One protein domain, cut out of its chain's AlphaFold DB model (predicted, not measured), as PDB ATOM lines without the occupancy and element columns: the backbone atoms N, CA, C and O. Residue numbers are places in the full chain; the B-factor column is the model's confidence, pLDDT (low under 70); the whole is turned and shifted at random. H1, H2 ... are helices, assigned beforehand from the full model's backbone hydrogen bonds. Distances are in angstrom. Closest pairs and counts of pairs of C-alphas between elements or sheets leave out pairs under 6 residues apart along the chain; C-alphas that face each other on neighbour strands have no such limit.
ATOM      1  N   ILE A   2     303.899 440.303 401.394       93.69
ATOM      2  CA  ILE A   2     303.585 439.054 400.656       93.69
ATOM      3  C   ILE A   2     302.064 438.871 400.547       93.69
ATOM      4  O   ILE A   2     301.563 438.763 399.442       93.69
ATOM      5  N   ASP A   3     301.325 438.979 401.655       93.88
ATOM      6  CA  ASP A   3     299.853 438.862 401.638       93.88
ATOM      7  C   ASP A   3     299.125 440.062 400.997       93.88
ATOM      8  O   ASP A   3     297.924 440.002 400.774       93.88
ATOM      9  N   GLU A   4     299.829 441.166 400.717       91.06
ATOM     10  CA  GLU A   4     299.260 442.301 399.961       91.06
ATOM     11  C   GLU A   4     299.369 442.063 398.450       91.06
ATOM     12  O   GLU A   4     298.554 442.566 397.687       91.06
ATOM     13  N   VAL A   5     300.400 441.324 398.020       91.69
ATOM     14  CA  VAL A   5     300.632 440.968 396.614       91.69
ATOM     15  C   VAL A   5     299.879 439.686 396.257       91.69
ATOM     16  O   VAL A   5     299.265 439.616 395.200       91.69
ATOM     17  N   LEU A   6     299.909 438.692 397.146       91.75
ATOM     18  CA  LEU A   6     299.234 437.407 396.993       91.75
ATOM     19  C   LEU A   6     297.880 437.477 397.700       91.75
ATOM     20  O   LEU A   6     297.772 437.187 398.895       91.75
ATOM     21  N   LEU A   7     296.859 437.935 396.978       83.69
ATOM     22  CA  LEU A   7     295.511 438.077 397.521       83.69
ATOM     23  C   LEU A   7     294.858 436.704 397.700       83.69
ATOM     24  O   LEU A   7     294.825 435.890 396.784       83.69
ATOM     25  N   LYS A   8     294.277 436.463 398.878       81.81
ATOM     26  CA  LYS A   8     293.502 435.246 399.132       81.81
ATOM     27  C   LYS A   8     292.042 435.446 398.774       81.81
ATOM     28  O   LYS A   8     291.364 436.287 399.359       81.81
ATOM     29  N   PHE A   9     291.544 434.574 397.907       69.50
ATOM     30  CA  PHE A   9     290.119 434.417 397.648       69.50
ATOM     31  C   PHE A   9     289.635 433.108 398.301       69.50
ATOM     32  O   PHE A   9     290.200 432.041 398.057       69.50
ATOM     33  N   GLY A  10     288.619 433.184 399.170       71.00
ATOM     34  CA  GLY A  10     288.024 432.027 399.863       71.00
ATOM     35  C   GLY A  10     288.584 431.717 401.262       71.00
ATOM     36  O   GLY A  10     289.352 432.489 401.833       71.00
ATOM     37  N   GLN A  11     288.167 430.582 401.839       71.12
ATOM     38  CA  GLN A  11     288.633 430.132 403.156       71.12
ATOM     39  C   GLN A  11     290.008 429.469 403.053       71.12
ATOM     40  O   GLN A  11     290.168 428.412 402.445       71.12
ATOM     41  N   HIS A  12     290.996 430.068 403.711       80.38
ATOM     42  CA  HIS A  12     292.333 429.506 403.867       80.38
ATOM     43  C   HIS A  12     292.728 429.564 405.336       80.38
ATOM     44  O   HIS A  12     292.565 430.606 405.965       80.38
ATOM     45  N   LYS A  13     293.294 428.477 405.870       86.06
ATOM     46  CA  LYS A  13     293.770 428.462 407.260       86.06
ATOM     47  C   LYS A  13     295.027 429.319 407.459       86.06
ATOM     48  O   LYS A  13     295.146 429.997 408.471       86.06
ATOM     49  N   LEU A  14     295.957 429.298 406.501       91.38
ATOM     50  CA  LEU A  14     297.248 429.995 406.599       91.38
ATOM     51  C   LEU A  14     297.346 431.155 405.613       91.38
ATOM     52  O   LEU A  14     296.876 431.027 404.483       91.38
ATOM     53  N   ALA A  15     298.010 432.243 406.012       93.50
ATOM     54  CA  ALA A  15     298.388 433.357 405.138       93.50
ATOM     55  C   ALA A  15     299.538 432.949 404.186       93.50
ATOM     56  O   ALA A  15     300.333 432.072 404.529       93.50
ATOM     57  N   HIS A  16     299.665 433.571 403.007       94.31
ATOM     58  CA  HIS A  16     300.739 433.227 402.059       94.31
ATOM     59  C   HIS A  16     302.122 433.526 402.644       94.31
ATOM     60  O   HIS A  16     303.045 432.727 402.501       94.31
ATOM     61  N   SER A  17     302.262 434.629 403.383       94.75
ATOM     62  CA  SER A  17     303.506 434.981 404.071       94.75
ATOM     63  C   SER A  17     303.963 433.921 405.073       94.75
ATOM     64  O   SER A  17     305.163 433.672 405.188       94.75
ATOM     65  N   ILE A  18     303.025 433.264 405.758       94.00
ATOM     66  CA  ILE A  18     303.314 432.175 406.697       94.00
ATOM     67  C   ILE A  18     303.812 430.941 405.953       94.00
ATOM     68  O   ILE A  18     304.804 430.342 406.363       94.00
ATOM     69  N   VAL A  19     303.175 430.591 404.834       92.31
ATOM     70  CA  VAL A  19     303.589 429.452 404.007       92.31
ATOM     71  C   VAL A  19     304.976 429.699 403.397       92.31
ATOM     72  O   VAL A  19     305.839 428.829 403.471       92.31
ATOM     73  N   VAL A  20     305.249 430.908 402.891       93.38
ATOM     74  CA  VAL A  20     306.591 431.293 402.412       93.38
ATOM     75  C   VAL A  20     307.617 431.261 403.548       93.38
ATOM     76  O   VAL A  20     308.719 430.748 403.363       93.38
ATOM     77  N   LYS A  21     307.271 431.757 404.743       93.00
ATOM     78  CA  LYS A  21     308.145 431.675 405.925       93.00
ATOM     79  C   LYS A  21     308.473 430.223 406.275       93.00
ATOM     80  O   LYS A  21     309.631 429.926 406.549       93.00
ATOM     81  N   ALA A  22     307.488 429.328 406.231       89.19
ATOM     82  CA  ALA A  22     307.693 427.901 406.438       89.19
ATOM     83  C   ALA A  22     308.641 427.311 405.379       89.19
ATOM     84  O   ALA A  22     309.614 426.660 405.748       89.19
ATOM     85  N   MET A  23     308.445 427.612 404.090       87.50
ATOM     86  CA  MET A  23     309.356 427.172 403.021       87.50
ATOM     87  C   MET A  23     310.793 427.661 403.245       87.50
ATOM     88  O   MET A  23     311.727 426.877 403.113       87.50
ATOM     89  N   ILE A  24     310.986 428.925 403.645       88.19
ATOM     90  CA  ILE A  24     312.314 429.473 403.968       88.19
ATOM     91  C   ILE A  24     312.930 428.736 405.162       88.19
ATOM     92  O   ILE A  24     314.100 428.371 405.111       88.19
ATOM     93  N   LEU A  25     312.166 428.507 406.235       85.25
ATOM     94  CA  LEU A  25     312.642 427.765 407.408       85.25
ATOM     95  C   LEU A  25     313.008 426.323 407.061       85.25
ATOM     96  O   LEU A  25     313.979 425.805 407.601       85.25
ATOM     97  N   ASN A  26     312.246 425.684 406.176       79.38
ATOM     98  CA  ASN A  26     312.545 424.351 405.673       79.38
ATOM     99  C   ASN A  26     313.822 424.354 404.824       79.38
ATOM    100  O   ASN A  26     314.703 423.541 405.074       79.38
ATOM    101  N   CYS A  27     313.988 425.332 403.928       77.62
ATOM    102  CA  CYS A  27     315.210 425.482 403.142       77.62
ATOM    103  C   CYS A  27     316.431 425.750 404.041       77.62
ATOM    104  O   CYS A  27     317.472 425.144 403.844       77.62
ATOM    105  N   LEU A  28     316.329 426.616 405.056       78.25
ATOM    106  CA  LEU A  28     317.429 426.889 406.000       78.25
ATOM    107  C   LEU A  28     317.737 425.722 406.950       78.25
ATOM    108  O   LEU A  28     318.783 425.736 407.602       78.25
ATOM    109  N   GLY A  29     316.832 424.751 407.081       65.81
ATOM    110  CA  GLY A  29     316.984 423.601 407.958       65.81
ATOM    111  C   GLY A  29     318.088 422.679 407.457       65.81
ATOM    112  O   GLY A  29     317.847 421.823 406.620       65.81
ATOM    113  N   PHE A  30     319.303 422.816 407.997       55.91
ATOM    114  CA  PHE A  30     320.445 421.910 407.777       55.91
ATOM    115  C   PHE A  30     320.231 420.529 408.424       55.91
ATOM    116  O   PHE A  30     321.066 420.079 409.219       55.91
ATOM    117  N   VAL A  31     319.100 419.893 408.137       42.81
ATOM    118  CA  VAL A  31     318.734 418.556 408.596       42.81
ATOM    119  C   VAL A  31     318.753 417.621 407.402       42.81
ATOM    120  O   VAL A  31     318.255 417.943 406.330       42.81
ATOM    121  N   ASP A  32     319.344 416.450 407.606       45.12
ATOM    122  CA  ASP A  32     319.636 415.427 406.600       45.12
ATOM    123  C   ASP A  32     318.397 414.838 405.886       45.12
ATOM    124  O   ASP A  32     318.529 413.947 405.040       45.12
ATOM    125  N   SER A  33     317.198 415.340 406.186       40.09
ATOM    126  CA  SER A  33     315.936 414.967 405.558       40.09
ATOM    127  C   SER A  33     315.806 415.556 404.156       40.09
ATOM    128  O   SER A  33     316.085 416.730 403.918       40.09
ATOM    129  N   ARG A  34     315.344 414.724 403.221       45.22
ATOM    130  CA  ARG A  34     314.964 415.153 401.874       45.22
ATOM    131  C   ARG A  34     313.965 416.296 401.924       45.22
ATOM    132  O   ARG A  34     313.153 416.339 402.845       45.22
ATOM    133  N   LEU A  35     313.997 417.179 400.923       44.59
ATOM    134  CA  LEU A  35     312.953 418.181 400.719       44.59
ATOM    135  C   LEU A  35     311.694 417.471 400.195       44.59
ATOM    136  O   LEU A  35     311.270 417.633 399.058       44.59
ATOM    137  N   TYR A  36     311.127 416.613 401.037       45.84
ATOM    138  CA  TYR A  36     309.716 416.306 400.987       45.84
ATOM    139  C   TYR A  36     309.052 417.443 401.762       45.84
ATOM    140  O   TYR A  36     309.420 417.737 402.901       45.84
ATOM    141  N   MET A  37     308.108 418.134 401.146       50.19
ATOM    142  CA  MET A  37     307.393 419.266 401.734       50.19
ATOM    143  C   MET A  37     306.264 418.776 402.674       50.19
ATOM    144  O   MET A  37     305.145 419.266 402.695       50.19
ATOM    145  N   HIS A  38     306.600 417.781 403.495       55.56
ATOM    146  CA  HIS A  38     305.727 417.106 404.448       55.56
ATOM    147  C   HIS A  38     305.778 417.725 405.853       55.56
ATOM    148  O   HIS A  38     306.816 418.220 406.305       55.56
ATOM    149  N   SER A  39     304.658 417.613 406.575       58.16
ATOM    150  CA  SER A  39     304.484 418.063 407.965       58.16
ATOM    151  C   SER A  39     305.577 417.567 408.914       58.16
ATOM    152  O   SER A  39     305.904 418.265 409.869       58.16
ATOM    153  N   GLN A  40     306.192 416.415 408.630       68.94
ATOM    154  CA  GLN A  40     307.173 415.752 409.499       68.94
ATOM    155  C   GLN A  40     308.387 416.615 409.842       68.94
ATOM    156  O   GLN A  40     308.878 416.557 410.968       68.94
ATOM    157  N   TYR A  41     308.845 417.474 408.923       74.75
ATOM    158  CA  TYR A  41     309.903 418.436 409.251       74.75
ATOM    159  C   TYR A  41     309.481 419.349 410.413       74.75
ATOM    160  O   TYR A  41     310.242 419.578 411.351       74.75
ATOM    161  N   PHE A  42     308.241 419.835 410.368       80.31
ATOM    162  CA  PHE A  42     307.687 420.748 411.359       80.31
ATOM    163  C   PHE A  42     307.186 420.042 412.623       80.31
ATOM    164  O   PHE A  42     307.078 420.697 413.652       80.31
ATOM    165  N   GLU A  43     306.928 418.732 412.591       82.44
ATOM    166  CA  GLU A  43     306.502 417.950 413.768       82.44
ATOM    167  C   GLU A  43     307.528 417.988 414.907       82.44
ATOM    168  O   GLU A  43     307.161 417.917 416.077       82.44
ATOM    169  N   THR A  44     308.811 418.155 414.576       79.12
ATOM    170  CA  THR A  44     309.901 418.250 415.562       79.12
ATOM    171  C   THR A  44     310.246 419.686 415.968       79.12
ATOM    172  O   THR A  44     311.155 419.903 416.770       79.12
ATOM    173  N   LEU A  45     309.537 420.680 415.422       81.81
ATOM    174  CA  LEU A  45     309.807 422.099 415.637       81.81
ATOM    175  C   LEU A  45     308.689 422.765 416.451       81.81
ATOM    176  O   LEU A  45     307.530 422.357 416.368       81.81
ATOM    177  N   PRO A  46     308.985 423.846 417.194       86.31
ATOM    178  CA  PRO A  46     307.965 424.615 417.902       86.31
ATOM    179  C   PRO A  46     307.170 425.483 416.908       86.31
ATOM    180  O   PRO A  46     307.379 426.692 416.796       86.31
ATOM    181  N   VAL A  47     306.273 424.852 416.137       88.44
ATOM    182  CA  VAL A  47     305.563 425.466 414.997       88.44
ATOM    183  C   VAL A  47     304.830 426.740 415.392       88.44
ATOM    184  O   VAL A  47     304.982 427.753 414.714       88.44
ATOM    185  N   GLU A  48     304.099 426.730 416.505       89.25
ATOM    186  CA  GLU A  48     303.353 427.910 416.953       89.25
ATOM    187  C   GLU A  48     304.272 429.092 417.276       89.25
ATOM    188  O   GLU A  48     303.984 430.227 416.897       89.25
ATOM    189  N   ARG A  49     305.424 428.833 417.908       86.38
ATOM    190  CA  ARG A  49     306.435 429.862 418.188       86.38
ATOM    191  C   ARG A  49     307.030 430.413 416.891       86.38
ATOM    192  O   ARG A  49     307.267 431.614 416.765       86.38
ATOM    193  N   LEU A  50     307.282 429.547 415.911       87.00
ATOM    194  CA  LEU A  50     307.937 429.922 414.659       87.00
ATOM    195  C   LEU A  50     306.993 430.601 413.663       87.00
ATOM    196  O   LEU A  50     307.415 431.530 412.971       87.00
ATOM    197  N   LEU A  51     305.742 430.162 413.570       89.75
ATOM    198  CA  LEU A  51     304.806 430.559 412.515       89.75
ATOM    199  C   LEU A  51     303.597 431.346 413.031       89.75
ATOM    200  O   LEU A  51     303.025 432.105 412.254       89.75
ATOM    201  N   GLY A  52     303.253 431.245 414.315       89.19
ATOM    202  CA  GLY A  52     302.125 431.943 414.933       89.19
ATOM    203  C   GLY A  52     301.180 431.004 415.690       89.19
ATOM    204  O   GLY A  52     301.115 429.808 415.418       89.19
ATOM    205  N   SER A  53     300.432 431.565 416.641       89.12
ATOM    206  CA  SER A  53     299.497 430.823 417.500       89.12
ATOM    207  C   SER A  53     298.440 430.059 416.693       89.12
ATOM    208  O   SER A  53     297.865 430.613 415.757       89.12
ATOM    209  N   GLY A  54     298.136 428.815 417.088       89.69
ATOM    210  CA  GLY A  54     297.111 427.982 416.449       89.69
ATOM    211  C   GLY A  54     297.546 427.312 415.142       89.69
ATOM    212  O   GLY A  54     296.719 426.688 414.471       89.69
ATOM    213  N   ILE A  55     298.823 427.439 414.766       91.81
ATOM    214  CA  ILE A  55     299.399 426.813 413.572       91.81
ATOM    215  C   ILE A  55     300.117 425.529 413.973       91.81
ATOM    216  O   ILE A  55     300.999 425.521 414.829       91.81
ATOM    217  N   SER A  56     299.764 424.444 413.298       91.44
ATOM    218  CA  SER A  56     300.306 423.108 413.525       91.44
ATOM    219  C   SER A  56     301.088 422.607 412.313       91.44
ATOM    220  O   SER A  56     300.899 423.078 411.191       91.44
ATOM    221  N   ALA A  57     301.944 421.606 412.520       88.06
ATOM    222  CA  ALA A  57     302.674 420.954 411.435       88.06
ATOM    223  C   ALA A  57     301.732 420.371 410.361       88.06
ATOM    224  O   ALA A  57     302.027 420.458 409.172       88.06
ATOM    225  N   SER A  58     300.563 419.858 410.764       90.12
ATOM    226  CA  SER A  58     299.533 419.333 409.856       90.12
ATOM    227  C   SER A  58     298.901 420.381 408.935       90.12
ATOM    228  O   SER A  58     298.264 420.015 407.952       90.12
ATOM    229  N   ASP A  59     299.087 421.676 409.209       90.12
ATOM    230  CA  ASP A  59     298.586 422.751 408.343       90.12
ATOM    231  C   ASP A  59     299.507 423.024 407.145       90.12
ATOM    232  O   ASP A  59     299.119 423.718 406.203       90.12
ATOM    233  N   LEU A  60     300.729 422.485 407.175       85.94
ATOM    234  CA  LEU A  60     301.782 422.687 406.180       85.94
ATOM    235  C   LEU A  60     301.883 421.464 405.264       85.94
ATOM    236  O   LEU A  60     302.879 420.746 405.267       85.94
ATOM    237  N   THR A  61     300.820 421.211 404.506       83.81
ATOM    238  CA  THR A  61     300.764 420.088 403.562       83.81
ATOM    239  C   THR A  61     301.377 420.439 402.205       83.81
ATOM    240  O   THR A  61     301.399 421.609 401.804       83.81
ATOM    241  N   ASP A  62     301.777 419.415 401.446       78.88
ATOM    242  CA  ASP A  62     302.245 419.557 400.060       78.88
ATOM    243  C   ASP A  62     301.243 420.330 399.180       78.88
ATOM    244  O   ASP A  62     301.642 421.131 398.335       78.88
ATOM    245  N   ASP A  63     299.934 420.160 399.402       84.12
ATOM    246  CA  ASP A  63     298.888 420.878 398.661       84.12
ATOM    247  C   ASP A  63     298.824 422.368 399.009       84.12
ATOM    248  O   ASP A  63     298.541 423.204 398.146       84.12
ATOM    249  N   VAL A  64     299.044 422.727 400.276       88.00
ATOM    250  CA  VAL A  64     299.112 424.133 400.705       88.00
ATOM    251  C   VAL A  64     300.353 424.793 400.110       88.00
ATOM    252  O   VAL A  64     300.271 425.902 399.582       88.00
ATOM    253  N   LEU A  65     301.482 424.089 400.140       86.00
ATOM    254  CA  LEU A  65     302.754 424.568 399.611       86.00
ATOM    255  C   LEU A  65     302.694 424.695 398.078       86.00
ATOM    256  O   LEU A  65     303.043 425.740 397.535       86.00
ATOM    257  N   GLY A  66     302.160 423.689 397.383       86.50
ATOM    258  CA  GLY A  66     301.981 423.690 395.931       86.50
ATOM    259  C   GLY A  66     301.038 424.785 395.432       86.50
ATOM    260  O   GLY A  66     301.376 425.463 394.467       86.50
ATOM    261  N   ARG A  67     299.901 425.012 396.106       89.38
ATOM    262  CA  ARG A  67     299.003 426.135 395.777       89.38
ATOM    263  C   ARG A  67     299.667 427.484 396.023       89.38
ATOM    264  O   ARG A  67     299.511 428.390 395.222       89.38
ATOM    265  N   ASN A  68     300.450 427.616 397.094       91.88
ATOM    266  CA  ASN A  68     301.204 428.841 397.347       91.88
ATOM    267  C   ASN A  68     302.237 429.130 396.243       91.88
ATOM    268  O   ASN A  68     302.423 430.287 395.884       91.88
ATOM    269  N   LEU A  69     302.885 428.098 395.685       91.88
ATOM    270  CA  LEU A  69     303.769 428.258 394.525       91.88
ATOM    271  C   LEU A  69     303.003 428.689 393.269       91.88
ATOM    272  O   LEU A  69     303.513 429.521 392.526       91.88
ATOM    273  N   ASP A  70     301.798 428.153 393.048       92.00
ATOM    274  CA  ASP A  70     300.942 428.584 391.936       92.00
ATOM    275  C   ASP A  70     300.615 430.090 392.065       92.00
ATOM    276  O   ASP A  70     300.856 430.845 391.131       92.00
ATOM    277  N   GLU A  71     300.201 430.562 393.248       94.38
ATOM    278  CA  GLU A  71     299.912 431.991 393.484       94.38
ATOM    279  C   GLU A  71     301.150 432.895 393.325       94.38
ATOM    280  O   GLU A  71     301.055 434.006 392.805       94.38
ATOM    281  N   ILE A  72     302.334 432.432 393.745       95.25
ATOM    282  CA  ILE A  72     303.597 433.166 393.536       95.25
ATOM    283  C   ILE A  72     303.902 433.320 392.044       95.25
ATOM    284  O   ILE A  72     304.397 434.370 391.634       95.25
TER     285      ILE A  72
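This is residues 2 to 72 of the 400 residues of an uncharacterized protein of Methanosarcina barkeri (strain Fusaro / DSM 804) (UniProt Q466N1). One helix, H2, makes the core of a small helical body; the last helix, H5, packs on it at a steep angle, and the one-turn H1 packs on its first residues. The short H3 and H4 lie round H2 on other sides than H5, and two loops, round Gly 10 and Asp 32, reach out at opposite ends of the long axis. The printed part has 71 residues with five named helices, H1 to H5 along the chain, and no named strand; the class is all helix, with 37 residues in the helices. It is compact, with a radius of gyration of the C-alphas of 11.8 A and spans of 35 by 24 by 17 A.

H1, residues 2 to 5, touches H2, residues 16 to 28, at residues 16 to 17 of H2 alone; the closest C-alphas, those of Ile 2 and Ser 17, are 5.3 A apart. H2 is the hub, touching three other helices. H3, residues 40 to 43, is close to H2 but not clearly touching it, with the closest C-alphas, those of Asn 26 and Tyr 41, 7.4 A apart. H4, residues 47 to 51, only just touches H2, with 3 pairs of C-alphas within 8 A, the closest being Ile 18 and Leu 51 at 6.2 A, and residues 18 to 22 of H2 alone take part. H3 and H4 meet only through their link. H5, residues 62 to 72, touches H2, and their closest C-alphas, those of His 16 and Asn 68, are 6.5 A apart. H2 and H5 run opposite ways at a steep tilt of 69 degrees, only just short of about perpendicular. H1 is apart from H3, H4 and H5, and H5 is apart from H3 and H4. In H2, H4 and H5 every pair of O i and N i+4 is within hydrogen-bond range; H1 and H3, with 4 residues each, are too short for such a pair.

H1 begins at C-alpha 2, (303.585, 439.054, 400.656), and measures 5.4 A. H2 begins at C-alpha 16, (300.739, 433.227, 402.059), and measures 18.3 A to C-alpha 28. H3 measures 4.8 A and H4 5.7 A. H5 measures 15.2 A and ends at C-alpha 72, (303.597, 433.166, 393.536).

The two C-alphas farthest apart, those of Gly 10 and Asp 32, are 36.3 A apart, while those of Ile 2 and Ile 72 are 9.2 A apart. The printed part has no cut. The link from H2 to H3 is long, with 11 residues. Mean pLDDT of the printed part is 81.0, and it is under 70 at residue 9 and residues 29 to 40.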